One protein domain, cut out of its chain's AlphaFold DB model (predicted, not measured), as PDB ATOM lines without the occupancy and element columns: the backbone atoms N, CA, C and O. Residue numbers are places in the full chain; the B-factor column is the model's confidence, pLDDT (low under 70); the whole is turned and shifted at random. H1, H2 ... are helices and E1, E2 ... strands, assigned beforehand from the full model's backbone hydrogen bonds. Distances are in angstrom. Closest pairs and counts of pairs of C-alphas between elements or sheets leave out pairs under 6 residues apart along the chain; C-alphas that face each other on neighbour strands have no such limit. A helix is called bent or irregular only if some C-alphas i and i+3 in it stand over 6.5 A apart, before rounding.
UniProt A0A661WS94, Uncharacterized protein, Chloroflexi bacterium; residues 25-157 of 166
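This is residues 25 to 157 of the 166 residues of an uncharacterized protein of Chloroflexi bacterium (UniProt A0A661WS94). A two-stranded parallel ladder, E1 beside E2, forms the middle of a three-layer stack, with helix H1 over one face and helices H2 and H3, which cross each other steeply, over the other. Long unnamed stretches fill much of the rest: residues 93 to 115 loop far out from the middle between H2 and H3, and the last stretch folds back until residues 155 to 156 lie parallel beside residues 97 to 98. The printed part has 133 residues with three named helices and two named strands, in the order E1, H1, E2, H2, H3; its class is mostly helix, although 63 residues, under half, are in named elements. It is compact, with a radius of gyration of the C-alphas of 16.1 A, and spans 48 by 32 by 28 A.

E1, residues 25 to 29, begins with C-alpha 25 at (-24.462, 36.944, -7.522). H1, residues 42 to 60, measures 27.3 A from first to last C-alpha. E2, residues 64 to 70, is 18.5 A long and ends at C-alpha 70 at (-31.210, 34.139, -20.590). H2, residues 79 to 92, is 20.0 A long. H3, residues 116 to 133, is 23.8 A long and ends at C-alpha 133 at (-40.463, 32.704, -1.589); it is irregular, but only just, with C-alphas 128 and 131 6.7 A apart.

E1 and E2 are parallel neighbours, with 13 degrees between their directions; N 27 and O 66 are 2.9 A apart and N 68 and O 27 are 2.9 A apart, both within hydrogen-bond range. E1, H1 and E2 form a strand-helix-strand unit, two parallel neighbour strands with a helix between them in the chain, and its crossover is right-handed. The closest C-alphas of H1 and E2, those of Arg 54 and Ile 65, are 7.1 A apart. E2 and H2 are near each other, with 5 pairs of C-alphas within 10 A. The closest C-alphas of E1 and H3, those of Leu 28 and Ala 121, are 7.0 A apart. H2 and H3 touch, their closest C-alphas, those of Thr 86 and Ala 128, 4.7 A apart, and run the same way at a steep tilt of 61 degrees. H1 is apart from H2 and H3. In H2 every O i to N i+4 pair is within hydrogen-bond range; in H1 14 of 15 are, and in H3 11 of 14.

The two C-alphas farthest apart, those of Asp 109 and Arg 144, are 50.5 A apart. The printed part has no cut. The links E1 to H1, 12 residues, and H2 to H3, 23 residues, are long. Mean pLDDT of the printed part is 89.2; residues 141 to 148 are under 70.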
ATOM      1  N   TYR A  25     -23.835  36.329  -6.352       94.88
ATOM      2  CA  TYR A  25     -24.462  36.944  -7.522       94.88
ATOM      3  C   TYR A  25     -25.281  35.929  -8.311       94.88
ATOM      4  O   TYR A  25     -24.822  34.816  -8.558       94.88
ATOM      5  N   HIS A  26     -26.469  36.346  -8.744       96.00
ATOM      6  CA  HIS A  26     -27.285  35.631  -9.719       96.00
ATOM      7  C   HIS A  26     -27.548  36.563 -10.897       96.00
ATOM      8  O   HIS A  26     -28.251  37.561 -10.757       96.00
ATOM      9  N   LEU A  27     -26.944  36.257 -12.041       96.69
ATOM     10  CA  LEU A  27     -27.105  37.024 -13.269       96.69
ATOM     11  C   LEU A  27     -28.131  36.330 -14.151       96.69
ATOM     12  O   LEU A  27     -27.985  35.151 -14.481       96.69
ATOM     13  N   LEU A  28     -29.175  37.069 -14.521       96.94
ATOM     14  CA  LEU A  28     -30.267  36.510 -15.310       96.94
ATOM     15  C   LEU A  28     -29.873  36.351 -16.780       96.94
ATOM     16  O   LEU A  28     -30.209  35.334 -17.382       96.94
ATOM     17  N   THR A  29     -29.126  37.307 -17.341       96.62
ATOM     18  CA  THR A  29     -28.789  37.332 -18.769       96.62
ATOM     19  C   THR A  29     -27.328  36.990 -19.064       96.62
ATOM     20  O   THR A  29     -26.461  37.060 -18.191       96.62
ATOM     21  N   SER A  30     -27.059  36.592 -20.309       93.50
ATOM     22  CA  SER A  30     -25.723  36.263 -20.831       93.50
ATOM     23  C   SER A  30     -24.893  37.475 -21.265       93.50
ATOM     24  O   SER A  30     -23.675  37.360 -21.397       93.50
ATOM     25  N   GLY A  31     -25.524  38.630 -21.504       93.56
ATOM     26  CA  GLY A  31     -24.846  39.811 -22.053       93.56
ATOM     27  C   GLY A  31     -24.338  39.623 -23.490       93.56
ATOM     28  O   GLY A  31     -23.386  40.287 -23.897       93.56
ATOM     29  N   ASP A  32     -24.944  38.705 -24.248       93.25
ATOM     30  CA  ASP A  32     -24.554  38.286 -25.604       93.25
ATOM     31  C   ASP A  32     -24.834  39.336 -26.695       93.25
ATOM     32  O   ASP A  32     -24.557  39.085 -27.869       93.25
ATOM     33  N   LYS A  33     -25.355  40.515 -26.329       93.06
ATOM     34  CA  LYS A  33     -25.611  41.640 -27.248       93.06
ATOM     35  C   LYS A  33     -24.937  42.942 -26.817       93.06
ATOM     36  O   LYS A  33     -25.083  43.960 -27.485       93.06
ATOM     37  N   GLY A  34     -24.145  42.913 -25.747       90.25
ATOM     38  CA  GLY A  34     -23.451  44.082 -25.202       90.25
ATOM     39  C   GLY A  34     -22.190  44.515 -25.963       90.25
ATOM     40  O   GLY A  34     -21.293  45.081 -25.339       90.25
ATOM     41  N   SER A  35     -22.079  44.231 -27.265       90.81
ATOM     42  CA  SER A  35     -20.901  44.538 -28.089       90.81
ATOM     43  C   SER A  35     -21.273  45.366 -29.316       90.81
ATOM     44  O   SER A  35     -22.302  45.140 -29.946       90.81
ATOM     45  N   HIS A  36     -20.395  46.306 -29.672       89.94
ATOM     46  CA  HIS A  36     -20.444  47.032 -30.945       89.94
ATOM     47  C   HIS A  36     -19.477  46.442 -31.989       89.94
ATOM     48  O   HIS A  36     -19.479  46.886 -33.136       89.94
ATOM     49  N   ASP A  37     -18.633  45.478 -31.600       92.06
ATOM     50  CA  ASP A  37     -17.731  44.778 -32.517       92.06
ATOM     51  C   ASP A  37     -18.518  43.709 -33.292       92.06
ATOM     52  O   ASP A  37     -19.010  42.759 -32.676       92.06
ATOM     53  N   PRO A  38     -18.632  43.820 -34.630       89.00
ATOM     54  CA  PRO A  38     -19.375  42.860 -35.440       89.00
ATOM     55  C   PRO A  38     -18.745  41.459 -35.469       89.00
ATOM     56  O   PRO A  38     -19.407  40.516 -35.896       89.00
ATOM     57  N   ASN A  39     -17.490  41.301 -35.033       91.75
ATOM     58  CA  ASN A  39     -16.791  40.012 -35.010       91.75
ATOM     59  C   ASN A  39     -16.907  39.281 -33.664       91.75
ATOM     60  O   ASN A  39     -16.421  38.158 -33.549       91.75
ATOM     61  N   LEU A  40     -17.532  39.899 -32.656       90.19
ATOM     62  CA  LEU A  40     -17.693  39.333 -31.321       90.19
ATOM     63  C   LEU A  40     -19.181  39.270 -30.963       90.19
ATOM     64  O   LEU A  40     -19.773  40.268 -30.548       90.19
ATOM     65  N   PHE A  41     -19.782  38.092 -31.119       89.00
ATOM     66  CA  PHE A  41     -21.224  37.892 -30.971       89.00
ATOM     67  C   PHE A  41     -21.562  36.524 -30.367       89.00
ATOM     68  O   PHE A  41     -20.745  35.605 -30.367       89.00
ATOM     69  N   GLY A  42     -22.791  36.390 -29.863       89.19
ATOM     70  CA  GLY A  42     -23.336  35.111 -29.402       89.19
ATOM     71  C   GLY A  42     -22.538  34.491 -28.252       89.19
ATOM     72  O   GLY A  42     -22.218  35.163 -27.267       89.19
ATOM     73  N   ASP A  43     -22.231  33.198 -28.382       92.12
ATOM     74  CA  ASP A  43     -21.594  32.402 -27.327       92.12
ATOM     75  C   ASP A  43     -20.186  32.896 -26.970       92.12
ATOM     76  O   ASP A  43     -19.825  32.902 -25.792       92.12
ATOM     77  N   ASP A  44     -19.414  33.385 -27.945       93.12
ATOM     78  CA  ASP A  44     -18.062  33.905 -27.700       93.12
ATOM     79  C   ASP A  44     -18.099  35.149 -26.803       93.12
ATOM     80  O   ASP A  44     -17.329  35.267 -25.842       93.12
ATOM     81  N   LEU A  45     -19.050  36.053 -27.063       95.00
ATOM     82  CA  LEU A  45     -19.266  37.228 -26.225       95.00
ATOM     83  C   LEU A  45     -19.769  36.831 -24.832       95.00
ATOM     84  O   LEU A  45     -19.271  37.351 -23.833       95.00
ATOM     85  N   CYS A  46     -20.704  35.883 -24.746       95.38
ATOM     86  CA  CYS A  46     -21.204  35.358 -23.475       95.38
ATOM     87  C   CYS A  46     -20.061  34.800 -22.608       95.38
ATOM     88  O   CYS A  46     -19.905  35.192 -21.449       95.38
ATOM     89  N   LEU A  47     -19.210  33.937 -23.169       95.38
ATOM     90  CA  LEU A  47     -18.076  33.345 -22.455       95.38
ATOM     91  C   LEU A  47     -17.087  34.408 -21.967       95.38
ATOM     92  O   LEU A  47     -16.628  34.342 -20.819       95.38
ATOM     93  N   LEU A  48     -16.799  35.409 -22.805       95.94
ATOM     94  CA  LEU A  48     -15.965  36.545 -22.423       95.94
ATOM     95  C   LEU A  48     -16.582  37.314 -21.247       95.94
ATOM     96  O   LEU A  48     -15.919  37.494 -20.225       95.94
ATOM     97  N   ARG A  49     -17.860  37.699 -21.340       96.31
ATOM     98  CA  ARG A  49     -18.574  38.465 -20.302       96.31
ATOM     99  C   ARG A  49     -18.661  37.703 -18.984       96.31
ATOM    100  O   ARG A  49     -18.450  38.277 -17.917       96.31
ATOM    101  N   GLN A  50     -18.900  36.393 -19.027       96.12
ATOM    102  CA  GLN A  50     -18.878  35.579 -17.814       96.12
ATOM    103  C   GLN A  50     -17.487  35.549 -17.174       96.12
ATOM    104  O   GLN A  50     -17.373  35.544 -15.946       96.12
ATOM    105  N   LYS A  51     -16.416  35.511 -17.978       96.19
ATOM    106  CA  LYS A  51     -15.046  35.598 -17.465       96.19
ATOM    107  C   LYS A  51     -14.789  36.962 -16.820       96.19
ATOM    108  O   LYS A  51     -14.316  36.993 -15.686       96.19
ATOM    109  N   GLU A  52     -15.141  38.055 -17.496       96.44
ATOM    110  CA  GLU A  52     -15.047  39.420 -16.959       96.44
ATOM    111  C   GLU A  52     -15.765  39.536 -15.614       96.44
ATOM    112  O   GLU A  52     -15.185  39.998 -14.632       96.44
ATOM    113  N   GLN A  53     -17.002  39.041 -15.538       96.56
ATOM    114  CA  GLN A  53     -17.801  39.120 -14.325       96.56
ATOM    115  C   GLN A  53     -17.210  38.275 -13.189       96.56
ATOM    116  O   GLN A  53     -17.192  38.718 -12.042       96.56
ATOM    117  N   ARG A  54     -16.692  37.072 -13.480       95.50
ATOM    118  CA  ARG A  54     -15.982  36.252 -12.481       95.50
ATOM    119  C   ARG A  54     -14.731  36.959 -11.965       95.50
ATOM    120  O   ARG A  54     -14.450  36.892 -10.770       95.50
ATOM    121  N   ASP A  55     -13.984  37.627 -12.836       95.56
ATOM    122  CA  ASP A  55     -12.781  38.361 -12.444       95.56
ATOM    123  C   ASP A  55     -13.127  39.612 -11.614       95.56
ATOM    124  O   ASP A  55     -12.497  39.846 -10.583       95.56
ATOM    125  N   ALA A  56     -14.193  40.339 -11.961       93.69
ATOM    126  CA  ALA A  56     -14.718  41.442 -11.154       93.69
ATOM    127  C   ALA A  56     -15.221  40.970  -9.774       93.69
ATOM    128  O   ALA A  56     -14.918  41.577  -8.746       93.69
ATOM    129  N   ALA A  57     -15.935  39.843  -9.725       91.50
ATOM    130  CA  ALA A  57     -16.468  39.268  -8.492       91.50
ATOM    131  C   ALA A  57     -15.361  38.888  -7.489       91.50
ATOM    132  O   ALA A  57     -15.544  39.070  -6.280       91.50
ATOM    133  N   LYS A  58     -14.193  38.433  -7.976       91.00
ATOM    134  CA  LYS A  58     -13.008  38.152  -7.143       91.00
ATOM    135  C   LYS A  58     -12.478  39.399  -6.438       91.00
ATOM    136  O   LYS A  58     -12.037  39.291  -5.300       91.00
ATOM    137  N   ILE A  59     -12.534  40.565  -7.086       92.50
ATOM    138  CA  ILE A  59     -12.076  41.835  -6.499       92.50
ATOM    139  C   ILE A  59     -12.967  42.232  -5.316       92.50
ATOM    140  O   ILE A  59     -12.467  42.679  -4.289       92.50
ATOM    141  N   ILE A  60     -14.280  42.023  -5.440       87.25
ATOM    142  CA  ILE A  60     -15.267  42.328  -4.391       87.25
ATOM    143  C   ILE A  60     -15.225  41.292  -3.249       87.25
ATOM    144  O   ILE A  60     -15.655  41.577  -2.134       87.25
ATOM    145  N   GLY A  61     -14.685  40.094  -3.502       87.06
ATOM    146  CA  GLY A  61     -14.683  38.985  -2.543       87.06
ATOM    147  C   GLY A  61     -15.998  38.197  -2.525       87.06
ATOM    148  O   GLY A  61     -16.347  37.591  -1.514       87.06
ATOM    149  N   THR A  62     -16.736  38.210  -3.639       85.44
ATOM    150  CA  THR A  62     -17.965  37.420  -3.810       85.44
ATOM    151  C   THR A  62     -17.630  35.931  -3.722       85.44
ATOM    152  O   THR A  62     -16.652  35.484  -4.326       85.44
ATOM    153  N   LYS A  63     -18.430  35.149  -2.987       80.00
ATOM    154  CA  LYS A  63     -18.179  33.709  -2.822       80.00
ATOM    155  C   LYS A  63     -18.557  32.903  -4.052       80.00
ATOM    156  O   LYS A  63     -17.828  31.993  -4.434       80.00
ATOM    157  N   GLU A  64     -19.703  33.223  -4.640       87.31
ATOM    158  CA  GLU A  64     -20.283  32.450  -5.728       87.31
ATOM    159  C   GLU A  64     -20.988  33.350  -6.737       87.31
ATOM    160  O   GLU A  64     -21.547  34.397  -6.401       87.31
ATOM    161  N   ILE A  65     -20.972  32.906  -7.987       93.81
ATOM    162  CA  ILE A  65     -21.653  33.562  -9.090       93.81
ATOM    163  C   ILE A  65     -22.365  32.521  -9.942       93.81
ATOM    164  O   ILE A  65     -21.758  31.551 -10.399       93.81
ATOM    165  N   HIS A  66     -23.650  32.761 -10.160       95.38
ATOM    166  CA  HIS A  66     -24.561  31.882 -10.876       95.38
ATOM    167  C   HIS A  66     -25.114  32.622 -12.092       95.38
ATOM    168  O   HIS A  66     -25.481  33.793 -11.996       95.38
ATOM    169  N   PHE A  67     -25.157  31.946 -13.238       95.88
ATOM    170  CA  PHE A  67     -25.643  32.508 -14.497       95.88
ATOM    171  C   PHE A  67     -26.839  31.691 -14.982       95.88
ATOM    172  O   PHE A  67     -26.705  30.486 -15.196       95.88
ATOM    173  N   LEU A  68     -27.986  32.340 -15.190       95.75
ATOM    174  CA  LEU A  68     -29.170  31.704 -15.781       95.75
ATOM    175  C   LEU A  68     -29.117  31.717 -17.317       95.75
ATOM    176  O   LEU A  68     -29.868  30.992 -17.961       95.75
ATOM    177  N   ASN A  69     -28.209  32.494 -17.918       95.38
ATOM    178  CA  ASN A  69     -27.955  32.516 -19.364       95.38
ATOM    179  C   ASN A  69     -29.212  32.790 -20.206       95.38
ATOM    180  O   ASN A  69     -29.414  32.166 -21.249       95.38
ATOM    181  N   ARG A  70     -30.098  33.683 -19.750       96.12
ATOM    182  CA  ARG A  70     -31.210  34.139 -20.590       96.12
ATOM    183  C   ARG A  70     -30.676  35.106 -21.654       96.12
ATOM    184  O   ARG A  70     -29.772  35.883 -21.343       96.12
ATOM    185  N   PRO A  71     -31.187  35.066 -22.895       95.00
ATOM    186  CA  PRO A  71     -30.678  35.936 -23.946       95.00
ATOM    187  C   PRO A  71     -30.833  37.412 -23.573       95.00
ATOM    188  O   PRO A  71     -31.916  37.851 -23.186       95.00
ATOM    189  N   ASP A  72     -29.754  38.171 -23.730       95.12
ATOM    190  CA  ASP A  72     -29.726  39.616 -23.502       95.12
ATOM    191  C   ASP A  72     -30.731  40.324 -24.424       95.12
ATOM    192  O   ASP A  72     -30.899  39.933 -25.584       95.12
ATOM    193  N   GLY A  73     -31.436  41.326 -23.913       95.06
ATOM    194  CA  GLY A  73     -32.503  42.065 -24.593       95.06
ATOM    195  C   GLY A  73     -33.856  41.351 -24.685       95.06
ATOM    196  O   GLY A  73     -34.810  41.942 -25.196       95.06
ATOM    197  N   TYR A  74     -33.954  40.099 -24.229       96.31
ATOM    198  CA  TYR A  74     -35.166  39.279 -24.336       96.31
ATOM    199  C   TYR A  74     -35.634  38.711 -22.992       96.31
ATOM    200  O   TYR A  74     -36.422  37.763 -22.966       96.31
ATOM    201  N   LEU A  75     -35.167  39.260 -21.870       97.38
ATOM    202  CA  LEU A  75     -35.604  38.793 -20.562       97.38
ATOM    203  C   LEU A  75     -37.081  39.151 -20.341       97.38
ATOM    204  O   LEU A  75     -37.485  40.306 -20.487       97.38
ATOM    205  N   ALA A  76     -37.884  38.165 -19.943       97.00
ATOM    206  CA  ALA A  76     -39.306  38.334 -19.673       97.00
ATOM    207  C   ALA A  76     -39.657  37.889 -18.243       97.00
ATOM    208  O   ALA A  76     -39.080  36.921 -17.747       97.00
ATOM    209  N   PRO A  77     -40.623  38.548 -17.573       96.31
ATOM    210  CA  PRO A  77     -41.125  38.127 -16.269       96.31
ATOM    211  C   PRO A  77     -42.110  36.960 -16.390       96.31
ATOM    212  O   PRO A  77     -43.279  37.053 -16.018       96.31
ATOM    213  N   ASP A  78     -41.644  35.856 -16.964       96.88
ATOM    214  CA  ASP A  78     -42.432  34.644 -17.134       96.88
ATOM    215  C   ASP A  78     -42.437  33.763 -15.867       96.88
ATOM    216  O   ASP A  78     -41.656  33.935 -14.922       96.88
ATOM    217  N   MET A  79     -43.358  32.799 -15.842       96.06
ATOM    218  CA  MET A  79     -43.553  31.918 -14.690       96.06
ATOM    219  C   MET A  79     -42.401  30.936 -14.465       96.06
ATOM    220  O   MET A  79     -42.206  30.504 -13.327       96.06
ATOM    221  N   ASP A  80     -41.647  30.573 -15.503       95.56
ATOM    222  CA  ASP A  80     -40.518  29.653 -15.386       95.56
ATOM    223  C   ASP A  80     -39.327  30.354 -14.734       95.56
ATOM    224  O   ASP A  80     -38.760  29.841 -13.767       95.56
ATOM    225  N   THR A  81     -39.024  31.572 -15.176       96.19
ATOM    226  CA  THR A  81     -37.962  32.400 -14.608       96.19
ATOM    227  C   THR A  81     -38.306  32.818 -13.178       96.19
ATOM    228  O   THR A  81     -37.478  32.693 -12.273       96.19
ATOM    229  N   ARG A  82     -39.559  33.214 -12.909       96.38
ATOM    230  CA  ARG A  82     -40.022  33.495 -11.538       96.38
ATOM    231  C   ARG A  82     -39.915  32.268 -10.632       96.38
ATOM    232  O   ARG A  82     -39.519  32.400  -9.468       96.38
ATOM    233  N   ARG A  83     -40.266  31.081 -11.137       95.38
ATOM    234  CA  ARG A  83     -40.123  29.819 -10.401       95.38
ATOM    235  C   ARG A  83     -38.667  29.596 -10.020       95.38
ATOM    236  O   ARG A  83     -38.393  29.343  -8.852       95.38
ATOM    237  N   GLU A  84     -37.752  29.690 -10.974       95.69
ATOM    238  CA  GLU A  84     -36.319  29.483 -10.752       95.69
ATOM    239  C   GLU A  84     -35.752  30.464  -9.715       95.69
ATOM    240  O   GLU A  84     -35.137  30.036  -8.739       95.69
ATOM    241  N   VAL A  85     -36.064  31.759  -9.833       95.94
ATOM    242  CA  VAL A  85     -35.637  32.775  -8.854       95.94
ATOM    243  C   VAL A  85     -36.252  32.533  -7.472       95.94
ATOM    244  O   VAL A  85     -35.569  32.689  -6.461       95.94
ATOM    245  N   THR A  86     -37.503  32.069  -7.392       95.75
ATOM    246  CA  THR A  86     -38.119  31.690  -6.108       95.75
ATOM    247  C   THR A  86     -37.342  30.563  -5.421       95.75
ATOM    248  O   THR A  86     -37.120  30.622  -4.210       95.75
ATOM    249  N   HIS A  87     -36.903  29.553  -6.179       93.25
ATOM    250  CA  HIS A  87     -36.094  28.454  -5.644       93.25
ATOM    251  C   HIS A  87     -34.717  28.937  -5.198       93.25
ATOM    252  O   HIS A  87     -34.293  28.602  -4.098       93.25
ATOM    253  N   ILE A  88     -34.063  29.797  -5.983       93.94
ATOM    254  CA  ILE A  88     -32.791  30.427  -5.606       93.94
ATOM    255  C   ILE A  88     -32.924  31.150  -4.256       93.94
ATOM    256  O   ILE A  88     -32.119  30.937  -3.352       93.94
ATOM    257  N   ILE A  89     -33.966  31.966  -4.075       94.06
ATOM    258  CA  ILE A  89     -34.184  32.697  -2.818       94.06
ATOM    259  C   ILE A  89     -34.366  31.732  -1.634       94.06
ATOM    260  O   ILE A  89     -33.841  31.989  -0.549       94.06
ATOM    261  N   ARG A  90     -35.092  30.624  -1.822       92.62
ATOM    262  CA  ARG A  90     -35.288  29.604  -0.777       92.62
ATOM    263  C   ARG A  90     -34.015  28.812  -0.484       92.62
ATOM    264  O   ARG A  90     -33.748  28.549   0.679       92.62
ATOM    265  N   GLN A  91     -33.215  28.501  -1.501       90.38
ATOM    266  CA  GLN A  91     -31.962  27.758  -1.369       90.38
ATOM    267  C   GLN A  91     -30.893  28.568  -0.626       90.38
ATOM    268  O   GLN A  91     -30.216  28.044   0.254       90.38
ATOM    269  N   PHE A  92     -30.712  29.838  -0.994       89.81
ATOM    270  CA  PHE A  92     -29.659  30.683  -0.419       89.81
ATOM    271  C   PHE A  92     -30.087  31.401   0.862       89.81
ATOM    272  O   PHE A  92     -29.236  31.945   1.564       89.81
ATOM    273  N   THR A  93     -31.390  31.431   1.148       89.88
ATOM    274  CA  THR A  93     -31.993  32.110   2.298       89.88
ATOM    275  C   THR A  93     -31.363  33.476   2.619       89.88
ATOM    276  O   THR A  93     -30.947  33.688   3.758       89.88
ATOM    277  N   PRO A  94     -31.243  34.414   1.657       91.31
ATOM    278  CA  PRO A  94     -30.486  35.637   1.893       91.31
ATOM    279  C   PRO A  94     -31.142  36.493   2.985       91.31
ATOM    280  O   PRO A  94     -32.372  36.579   3.060       91.31
ATOM    281  N   ASP A  95     -30.308  37.136   3.809       90.56
ATOM    282  CA  ASP A  95     -30.733  38.145   4.793       90.56
ATOM    283  C   ASP A  95     -31.122  39.469   4.123       90.56
ATOM    284  O   ASP A  95     -31.897  40.261   4.663       90.56
ATOM    285  N   THR A  96     -30.524  39.754   2.966       91.00
ATOM    286  CA  THR A  96     -30.779  40.945   2.154       91.00
ATOM    287  C   THR A  96     -30.660  40.586   0.684       91.00
ATOM    288  O   THR A  96     -29.664  39.997   0.264       91.00
ATOM    289  N   LEU A  97     -31.666  40.972  -0.095       93.31
ATOM    290  CA  LEU A  97     -31.680  40.841  -1.544       93.31
ATOM    291  C   LEU A  97     -31.500  42.226  -2.168       93.31
ATOM    292  O   LEU A  97     -32.230  43.149  -1.826       93.31
ATOM    293  N   LEU A  98     -30.542  42.375  -3.081       93.12
ATOM    294  CA  LEU A  98     -30.324  43.614  -3.835       93.12
ATOM    295  C   LEU A  98     -30.855  43.447  -5.265       93.12
ATOM    296  O   LEU A  98     -30.501  42.476  -5.931       93.12
ATOM    297  N   THR A  99     -31.683  44.382  -5.732       92.94
ATOM    298  CA  THR A  99     -32.218  44.404  -7.108       92.94
ATOM    299  C   THR A  99     -32.316  45.835  -7.654       92.94
ATOM    300  O   THR A  99     -31.859  46.770  -6.996       92.94
ATOM    301  N   CYS A 100     -32.834  46.014  -8.873       87.94
ATOM    302  CA  CYS A 100     -33.057  47.328  -9.490       87.94
ATOM    303  C   CYS A 100     -34.179  48.131  -8.775       87.94
ATOM    304  O   CYS A 100     -34.631  47.730  -7.707       87.94
ATOM    305  N   ASP A 101     -34.550  49.306  -9.302       87.00
ATOM    306  CA  ASP A 101     -35.662  50.143  -8.803       87.00
ATOM    307  C   ASP A 101     -36.849  50.133  -9.797       87.00
ATOM    308  O   ASP A 101     -36.656  50.534 -10.955       87.00
ATOM    309  N   PRO A 102     -38.083  49.755  -9.387       83.12
ATOM    310  CA  PRO A 102     -39.141  49.378 -10.321       83.12
ATOM    311  C   PRO A 102     -39.846  50.621 -10.847       83.12
ATOM    312  O   PRO A 102     -40.603  50.572 -11.815       83.12
ATOM    313  N   THR A 103     -39.588  51.759 -10.204       85.75
ATOM    314  CA  THR A 103     -40.099  53.070 -10.581       85.75
ATOM    315  C   THR A 103     -39.222  53.735 -11.643       85.75
ATOM    316  O   THR A 103     -39.619  54.729 -12.251       85.75
ATOM    317  N   ASN A 104     -38.054  53.156 -11.931       87.38
ATOM    318  CA  ASN A 104     -37.030  53.759 -12.762       87.38
ATOM    319  C   ASN A 104     -37.255  53.506 -14.265       87.38
ATOM    320  O   ASN A 104     -36.429  52.885 -14.931       87.38
ATOM    321  N   LEU A 105     -38.393  53.940 -14.822       89.94
ATOM    322  CA  LEU A 105     -38.671  53.810 -16.264       89.94
ATOM    323  C   LEU A 105     -37.863  54.816 -17.103       89.94
ATOM    324  O   LEU A 105     -37.394  54.467 -18.187       89.94
ATOM    325  N   TYR A 106     -37.668  56.023 -16.570       90.19
ATOM    326  CA  TYR A 106     -36.959  57.145 -17.192       90.19
ATOM    327  C   TYR A 106     -35.769  57.545 -16.297       90.19
ATOM    328  O   TYR A 106     -35.925  58.415 -15.442       90.19
ATOM    329  N   PRO A 107     -34.598  56.893 -16.427       83.94
ATOM    330  CA  PRO A 107     -33.516  57.027 -15.450       83.94
ATOM    331  C   PRO A 107     -32.759  58.350 -15.511       83.94
ATOM    332  O   PRO A 107     -32.138  58.745 -14.527       83.94
ATOM    333  N   SER A 108     -32.754  59.022 -16.662       83.56
ATOM    334  CA  SER A 108     -32.134  60.341 -16.815       83.56
ATOM    335  C   SER A 108     -32.571  61.005 -18.119       83.56
ATOM    336  O   SER A 108     -33.040  60.330 -19.034       83.56
ATOM    337  N   ASP A 109     -32.299  62.301 -18.247       80.88
ATOM    338  CA  ASP A 109     -32.533  63.052 -19.487       80.88
ATOM    339  C   ASP A 109     -31.687  62.541 -20.673       80.88
ATOM    340  O   ASP A 109     -32.075  62.694 -21.830       80.88
ATOM    341  N   PHE A 110     -30.535  61.911 -20.403       77.44
ATOM    342  CA  PHE A 110     -29.595  61.420 -21.424       77.44
ATOM    343  C   PHE A 110     -29.830  59.960 -21.834       77.44
ATOM    344  O   PHE A 110     -29.402  59.543 -22.909       77.44
ATOM    345  N   SER A 111     -30.497  59.182 -20.984       75.38
ATOM    346  CA  SER A 111     -30.920  57.811 -21.263       75.38
ATOM    347  C   SER A 111     -32.417  57.738 -20.989       75.38
ATOM    348  O   SER A 111     -32.825  57.434 -19.864       75.38
ATOM    349  N   PRO A 112     -33.243  58.097 -21.983       80.62
ATOM    350  CA  PRO A 112     -34.646  58.386 -21.743       80.62
ATOM    351  C   PRO A 112     -35.445  57.134 -21.401       80.62
ATOM    352  O   PRO A 112     -36.537  57.256 -20.877       80.62
ATOM    353  N   LEU A 113     -34.954  55.927 -21.680       91.06
ATOM    354  CA  LEU A 113     -35.698  54.714 -21.376       91.06
ATOM    355  C   LEU A 113     -34.785  53.682 -20.733       91.06
ATOM    356  O   LEU A 113     -33.738  53.335 -21.275       91.06
ATOM    357  N   ASN A 114     -35.208  53.166 -19.583       91.81
ATOM    358  CA  ASN A 114     -34.511  52.069 -18.932       91.81
ATOM    359  C   ASN A 114     -34.538  50.819 -19.823       91.81
ATOM    360  O   ASN A 114     -35.464  50.616 -20.614       91.81
ATOM    361  N   HIS A 115     -33.538  49.957 -19.692       93.12
ATOM    362  CA  HIS A 115     -33.459  48.739 -20.484       93.12
ATOM    363  C   HIS A 115     -34.615  47.784 -20.117       93.12
ATOM    364  O   HIS A 115     -34.922  47.641 -18.928       93.12
ATOM    365  N   PRO A 116     -35.282  47.128 -21.089       94.62
ATOM    366  CA  PRO A 116     -36.357  46.177 -20.799       94.62
ATOM    367  C   PRO A 116     -35.919  45.066 -19.845       94.62
ATOM    368  O   PRO A 116     -36.660  44.773 -18.909       94.62
ATOM    369  N   ASP A 117     -34.702  44.539 -19.995       96.00
ATOM    370  CA  ASP A 117     -34.216  43.483 -19.103       96.00
ATOM    371  C   ASP A 117     -34.060  43.947 -17.657       96.00
ATOM    372  O   ASP A 117     -34.327  43.165 -16.757       96.00
ATOM    373  N   HIS A 118     -33.686  45.205 -17.395       94.69
ATOM    374  CA  HIS A 118     -33.615  45.697 -16.014       94.69
ATOM    375  C   HIS A 118     -35.002  45.695 -15.367       94.69
ATOM    376  O   HIS A 118     -35.167  45.229 -14.243       94.69
ATOM    377  N   ARG A 119     -36.015  46.155 -16.111       94.88
ATOM    378  CA  ARG A 119     -37.407  46.156 -15.641       94.88
ATOM    379  C   ARG A 119     -37.940  44.736 -15.451       94.88
ATOM    380  O   ARG A 119     -38.623  44.465 -14.468       94.88
ATOM    381  N   ALA A 120     -37.625  43.826 -16.373       96.31
ATOM    382  CA  ALA A 120     -38.037  42.429 -16.288       96.31
ATOM    383  C   ALA A 120     -37.353  41.708 -15.118       96.31
ATOM    384  O   ALA A 120     -38.039  41.072 -14.323       96.31
ATOM    385  N   ALA A 121     -36.031  41.849 -14.979       96.38
ATOM    386  CA  ALA A 121     -35.240  41.282 -13.886       96.38
ATOM    387  C   ALA A 121     -35.806  41.671 -12.526       96.38
ATOM    388  O   ALA A 121     -35.958  40.841 -11.631       96.38
ATOM    389  N   GLU A 122     -36.169  42.936 -12.394       93.81
ATOM    390  CA  GLU A 122     -36.777  43.437 -11.188       93.81
ATOM    391  C   GLU A 122     -38.152  42.844 -10.908       93.81
ATOM    392  O   GLU A 122     -38.374  42.334  -9.810       93.81
ATOM    393  N   GLN A 123     -39.055  42.868 -11.889       95.75
ATOM    394  CA  GLN A 123     -40.390  42.297 -11.731       95.75
ATOM    395  C   GLN A 123     -40.310  40.818 -11.325       95.75
ATOM    396  O   GLN A 123     -40.989  40.394 -10.391       95.75
ATOM    397  N   ILE A 124     -39.410  40.053 -11.957       97.19
ATOM    398  CA  ILE A 124     -39.127  38.651 -11.614       97.19
ATOM    399  C   ILE A 124     -38.748  38.522 -10.140       97.19
ATOM    400  O   ILE A 124     -39.289  37.670  -9.437       97.19
ATOM    401  N   VAL A 125     -37.806  39.344  -9.675       96.50
ATOM    402  CA  VAL A 125     -37.294  39.290  -8.305       96.50
ATOM    403  C   VAL A 125     -38.369  39.678  -7.293       96.50
ATOM    404  O   VAL A 125     -38.552  38.960  -6.311       96.50
ATOM    405  N   LEU A 126     -39.095  40.773  -7.517       95.62
ATOM    406  CA  LEU A 126     -40.140  41.239  -6.601       95.62
ATOM    407  C   LEU A 126     -41.285  40.225  -6.505       95.62
ATOM    408  O   LEU A 126     -41.708  39.885  -5.399       95.62
ATOM    409  N   ASP A 127     -41.703  39.648  -7.631       95.38
ATOM    410  CA  ASP A 127     -42.742  38.619  -7.658       95.38
ATOM    411  C   ASP A 127     -42.266  37.282  -7.063       95.38
ATOM    412  O   ASP A 127     -43.064  36.498  -6.524       95.38
ATOM    413  N   ALA A 128     -40.970  36.981  -7.169       96.06
ATOM    414  CA  ALA A 128     -40.348  35.836  -6.511       96.06
ATOM    415  C   ALA A 128     -40.203  36.058  -4.999       96.06
ATOM    416  O   ALA A 128     -40.300  35.096  -4.247       96.06
ATOM    417  N   VAL A 129     -40.023  37.294  -4.532       94.94
ATOM    418  CA  VAL A 129     -40.042  37.652  -3.106       94.94
ATOM    419  C   VAL A 129     -41.457  37.531  -2.542       94.94
ATOM    420  O   VAL A 129     -41.680  36.802  -1.575       94.94
ATOM    421  N   PHE A 130     -42.423  38.208  -3.161       92.94
ATOM    422  CA  PHE A 130     -43.807  38.209  -2.714       92.94
ATOM    423  C   PHE A 130     -44.768  37.962  -3.883       92.94
ATOM    424  O   PHE A 130     -44.714  38.660  -4.889       92.94
ATOM    425  N   PRO A 131     -45.708  37.008  -3.761       90.19
ATOM    426  CA  PRO A 131     -45.878  36.038  -2.673       90.19
ATOM    427  C   PRO A 131     -44.936  34.813  -2.732       90.19
ATOM    428  O   PRO A 131     -45.079  33.922  -1.900       90.19
ATOM    429  N   GLY A 132     -44.015  34.729  -3.701       89.25
ATOM    430  CA  GLY A 132     -43.300  33.493  -4.054       89.25
ATOM    431  C   GLY A 132     -42.547  32.810  -2.904       89.25
ATOM    432  O   GLY A 132     -42.955  31.760  -2.406       89.25
ATOM    433  N   SER A 133     -41.417  33.365  -2.485       91.25
ATOM    434  CA  SER A 133     -40.463  32.704  -1.589       91.25
ATOM    435  C   SER A 133     -41.032  32.500  -0.189       91.25
ATOM    436  O   SER A 133     -40.811  31.442   0.404       91.25
ATOM    437  N   GLY A 134     -41.840  33.449   0.289       89.06
ATOM    438  CA  GLY A 134     -42.473  33.431   1.608       89.06
ATOM    439  C   GLY A 134     -43.663  32.483   1.771       89.06
ATOM    440  O   GLY A 134     -44.107  32.290   2.899       89.06
ATOM    441  N   ASN A 135     -44.178  31.870   0.701       88.50
ATOM    442  CA  ASN A 135     -45.322  30.958   0.778       88.50
ATOM    443  C   ASN A 135     -45.051  29.657   0.007       88.50
ATOM    444  O   ASN A 135     -44.968  29.651  -1.220       88.50
ATOM    445  N   SER A 136     -44.968  28.537   0.729       87.38
ATOM    446  CA  SER A 136     -44.627  27.210   0.191       87.38
ATOM    447  C   SER A 136     -45.639  26.648  -0.815       87.38
ATOM    448  O   SER A 136     -45.303  25.733  -1.564       87.38
ATOM    449  N   HIS A 137     -46.855  27.201  -0.884       89.25
ATOM    450  CA  HIS A 137     -47.839  26.834  -1.904       89.25
ATOM    451  C   HIS A 137     -47.485  27.374  -3.295       89.25
ATOM    452  O   HIS A 137     -47.931  26.814  -4.295       89.25
ATOM    453  N   TYR A 138     -46.680  28.436  -3.379       89.69
ATOM    454  CA  TYR A 138     -46.155  28.920  -4.651       89.69
ATOM    455  C   TYR A 138     -44.931  28.102  -5.037       89.69
ATOM    456  O   TYR A 138     -43.993  27.967  -4.249       89.69
ATOM    457  N   PHE A 139     -44.935  27.591  -6.269       89.62
ATOM    458  CA  PHE A 139     -43.831  26.809  -6.824       89.62
ATOM    459  C   PHE A 139     -43.367  25.683  -5.877       89.62
ATOM    460  O   PHE A 139     -42.225  25.711  -5.412       89.62
ATOM    461  N   PRO A 140     -44.251  24.734  -5.520       83.81
ATOM    462  CA  PRO A 140     -43.886  23.641  -4.632       83.81
ATOM    463  C   PRO A 140     -42.855  22.742  -5.322       83.81
ATOM    464  O   PRO A 140     -43.061  22.309  -6.456       83.81
ATOM    465  N   ASN A 141     -41.752  22.460  -4.631       68.06
ATOM    466  CA  ASN A 141     -40.742  21.532  -5.121       68.06
ATOM    467  C   ASN A 141     -41.141  20.083  -4.770       68.06
ATOM    468  O   ASN A 141     -41.871  19.844  -3.805       68.06
ATOM    469  N   SER A 142     -40.685  19.097  -5.543       58.16
ATOM    470  CA  SER A 142     -41.048  17.682  -5.334       58.16
ATOM    471  C   SER A 142     -40.328  17.032  -4.141       58.16
ATOM    472  O   SER A 142     -40.766  15.992  -3.642       58.16
ATOM    473  N   SER A 143     -39.246  17.640  -3.645       55.44
ATOM    474  CA  SER A 143     -38.446  17.145  -2.524       55.44
ATOM    475  C   SER A 143     -38.834  17.820  -1.197       55.44
ATOM    476  O   SER A 143     -38.863  19.040  -1.060       55.44
ATOM    477  N   ARG A 144     -39.099  17.012  -0.159       50.34
ATOM    478  CA  ARG A 144     -39.485  17.473   1.197       50.34
ATOM    479  C   ARG A 144     -38.439  18.340   1.920       50.34
ATOM    480  O   ARG A 144     -38.761  18.901   2.962       50.34
ATOM    481  N   GLN A 145     -37.195  18.396   1.444       47.97
ATOM    482  CA  GLN A 145     -36.114  19.140   2.106       47.97
ATOM    483  C   GLN A 145     -36.042  20.616   1.695       47.97
ATOM    484  O   GLN A 145     -35.425  21.395   2.407       47.97
ATOM    485  N   ASP A 146     -36.712  21.002   0.607       52.41
ATOM    486  CA  ASP A 146     -36.608  22.338  -0.004       52.41
ATOM    487  C   ASP A 146     -37.952  23.100   0.022       52.41
ATOM    488  O   ASP A 146     -38.158  24.133  -0.612       52.41
ATOM    489  N   SER A 147     -38.920  22.567   0.775       53.34
ATOM    490  CA  SER A 147     -40.268  23.120   0.940       53.34
ATOM    491  C   SER A 147     -40.362  24.221   2.004       53.34
ATOM    492  O   SER A 147     -41.467  24.656   2.340       53.34
ATOM    493  N   SER A 148     -39.238  24.662   2.579       63.84
ATOM    494  CA  SER A 148     -39.244  25.748   3.557       63.84
ATOM    495  C   SER A 148     -39.519  27.075   2.858       63.84
ATOM    496  O   SER A 148     -38.704  27.578   2.086       63.84
ATOM    497  N   SER A 149     -40.680  27.658   3.147       75.12
ATOM    498  CA  SER A 149     -40.954  29.060   2.845       75.12
ATOM    499  C   SER A 149     -39.907  29.945   3.517       75.12
ATOM    500  O   SER A 149     -39.650  29.784   4.711       75.12
ATOM    501  N   HIS A 150     -39.369  30.913   2.784       80.06
ATOM    502  CA  HIS A 150     -38.421  31.884   3.315       80.06
ATOM    503  C   HIS A 150     -38.913  33.307   3.036       80.06
ATOM    504  O   HIS A 150     -38.671  33.833   1.947       80.06
ATOM    505  N   PRO A 151     -39.648  33.934   3.975       74.50
ATOM    506  CA  PRO A 151     -40.115  35.300   3.799       74.50
ATOM    507  C   PRO A 151     -38.918  36.252   3.803       74.50
ATOM    508  O   PRO A 151     -38.248  36.437   4.821       74.50
ATOM    509  N   GLN A 152     -38.656  36.859   2.650       83.94
ATOM    510  CA  GLN A 152     -37.612  37.865   2.505       83.94
ATOM    511  C   GLN A 152     -38.005  39.131   3.258       83.94
ATOM    512  O   GLN A 152     -39.054  39.716   2.999       83.94
ATOM    513  N   ARG A 153     -37.165  39.534   4.217       75.69
ATOM    514  CA  ARG A 153     -37.431  40.699   5.070       75.69
ATOM    515  C   ARG A 153     -36.861  41.990   4.505       75.69
ATOM    516  O   ARG A 153     -37.475  43.032   4.684       75.69
ATOM    517  N   ASN A 154     -35.717  41.912   3.824       80.12
ATOM    518  CA  ASN A 154     -35.010  43.081   3.321       80.12
ATOM    519  C   ASN A 154     -34.760  42.934   1.819       80.12
ATOM    520  O   ASN A 154     -33.942  42.115   1.395       80.12
ATOM    521  N   VAL A 155     -35.442  43.760   1.028       83.25
ATOM    522  CA  VAL A 155     -35.132  43.983  -0.388       83.25
ATOM    523  C   VAL A 155     -34.599  45.405  -0.510       83.25
ATOM    524  O   VAL A 155     -35.301  46.361  -0.191       83.25
ATOM    525  N   ALA A 156     -33.337  45.539  -0.900       82.19
ATOM    526  CA  ALA A 156     -32.664  46.814  -1.095       82.19
ATOM    527  C   ALA A 156     -32.658  47.189  -2.581       82.19
ATOM    528  O   ALA A 156     -32.471  46.331  -3.447       82.19
ATOM    529  N   GLN A 157     -32.830  48.481  -2.861       80.62
ATOM    530  CA  GLN A 157     -32.832  49.054  -4.207       80.62
ATOM    531  C   GLN A 157     -31.975  50.331  -4.194       80.62
ATOM    532  O   GLN A 157     -32.070  51.094  -3.232       80.62
TER     533      GLN A 157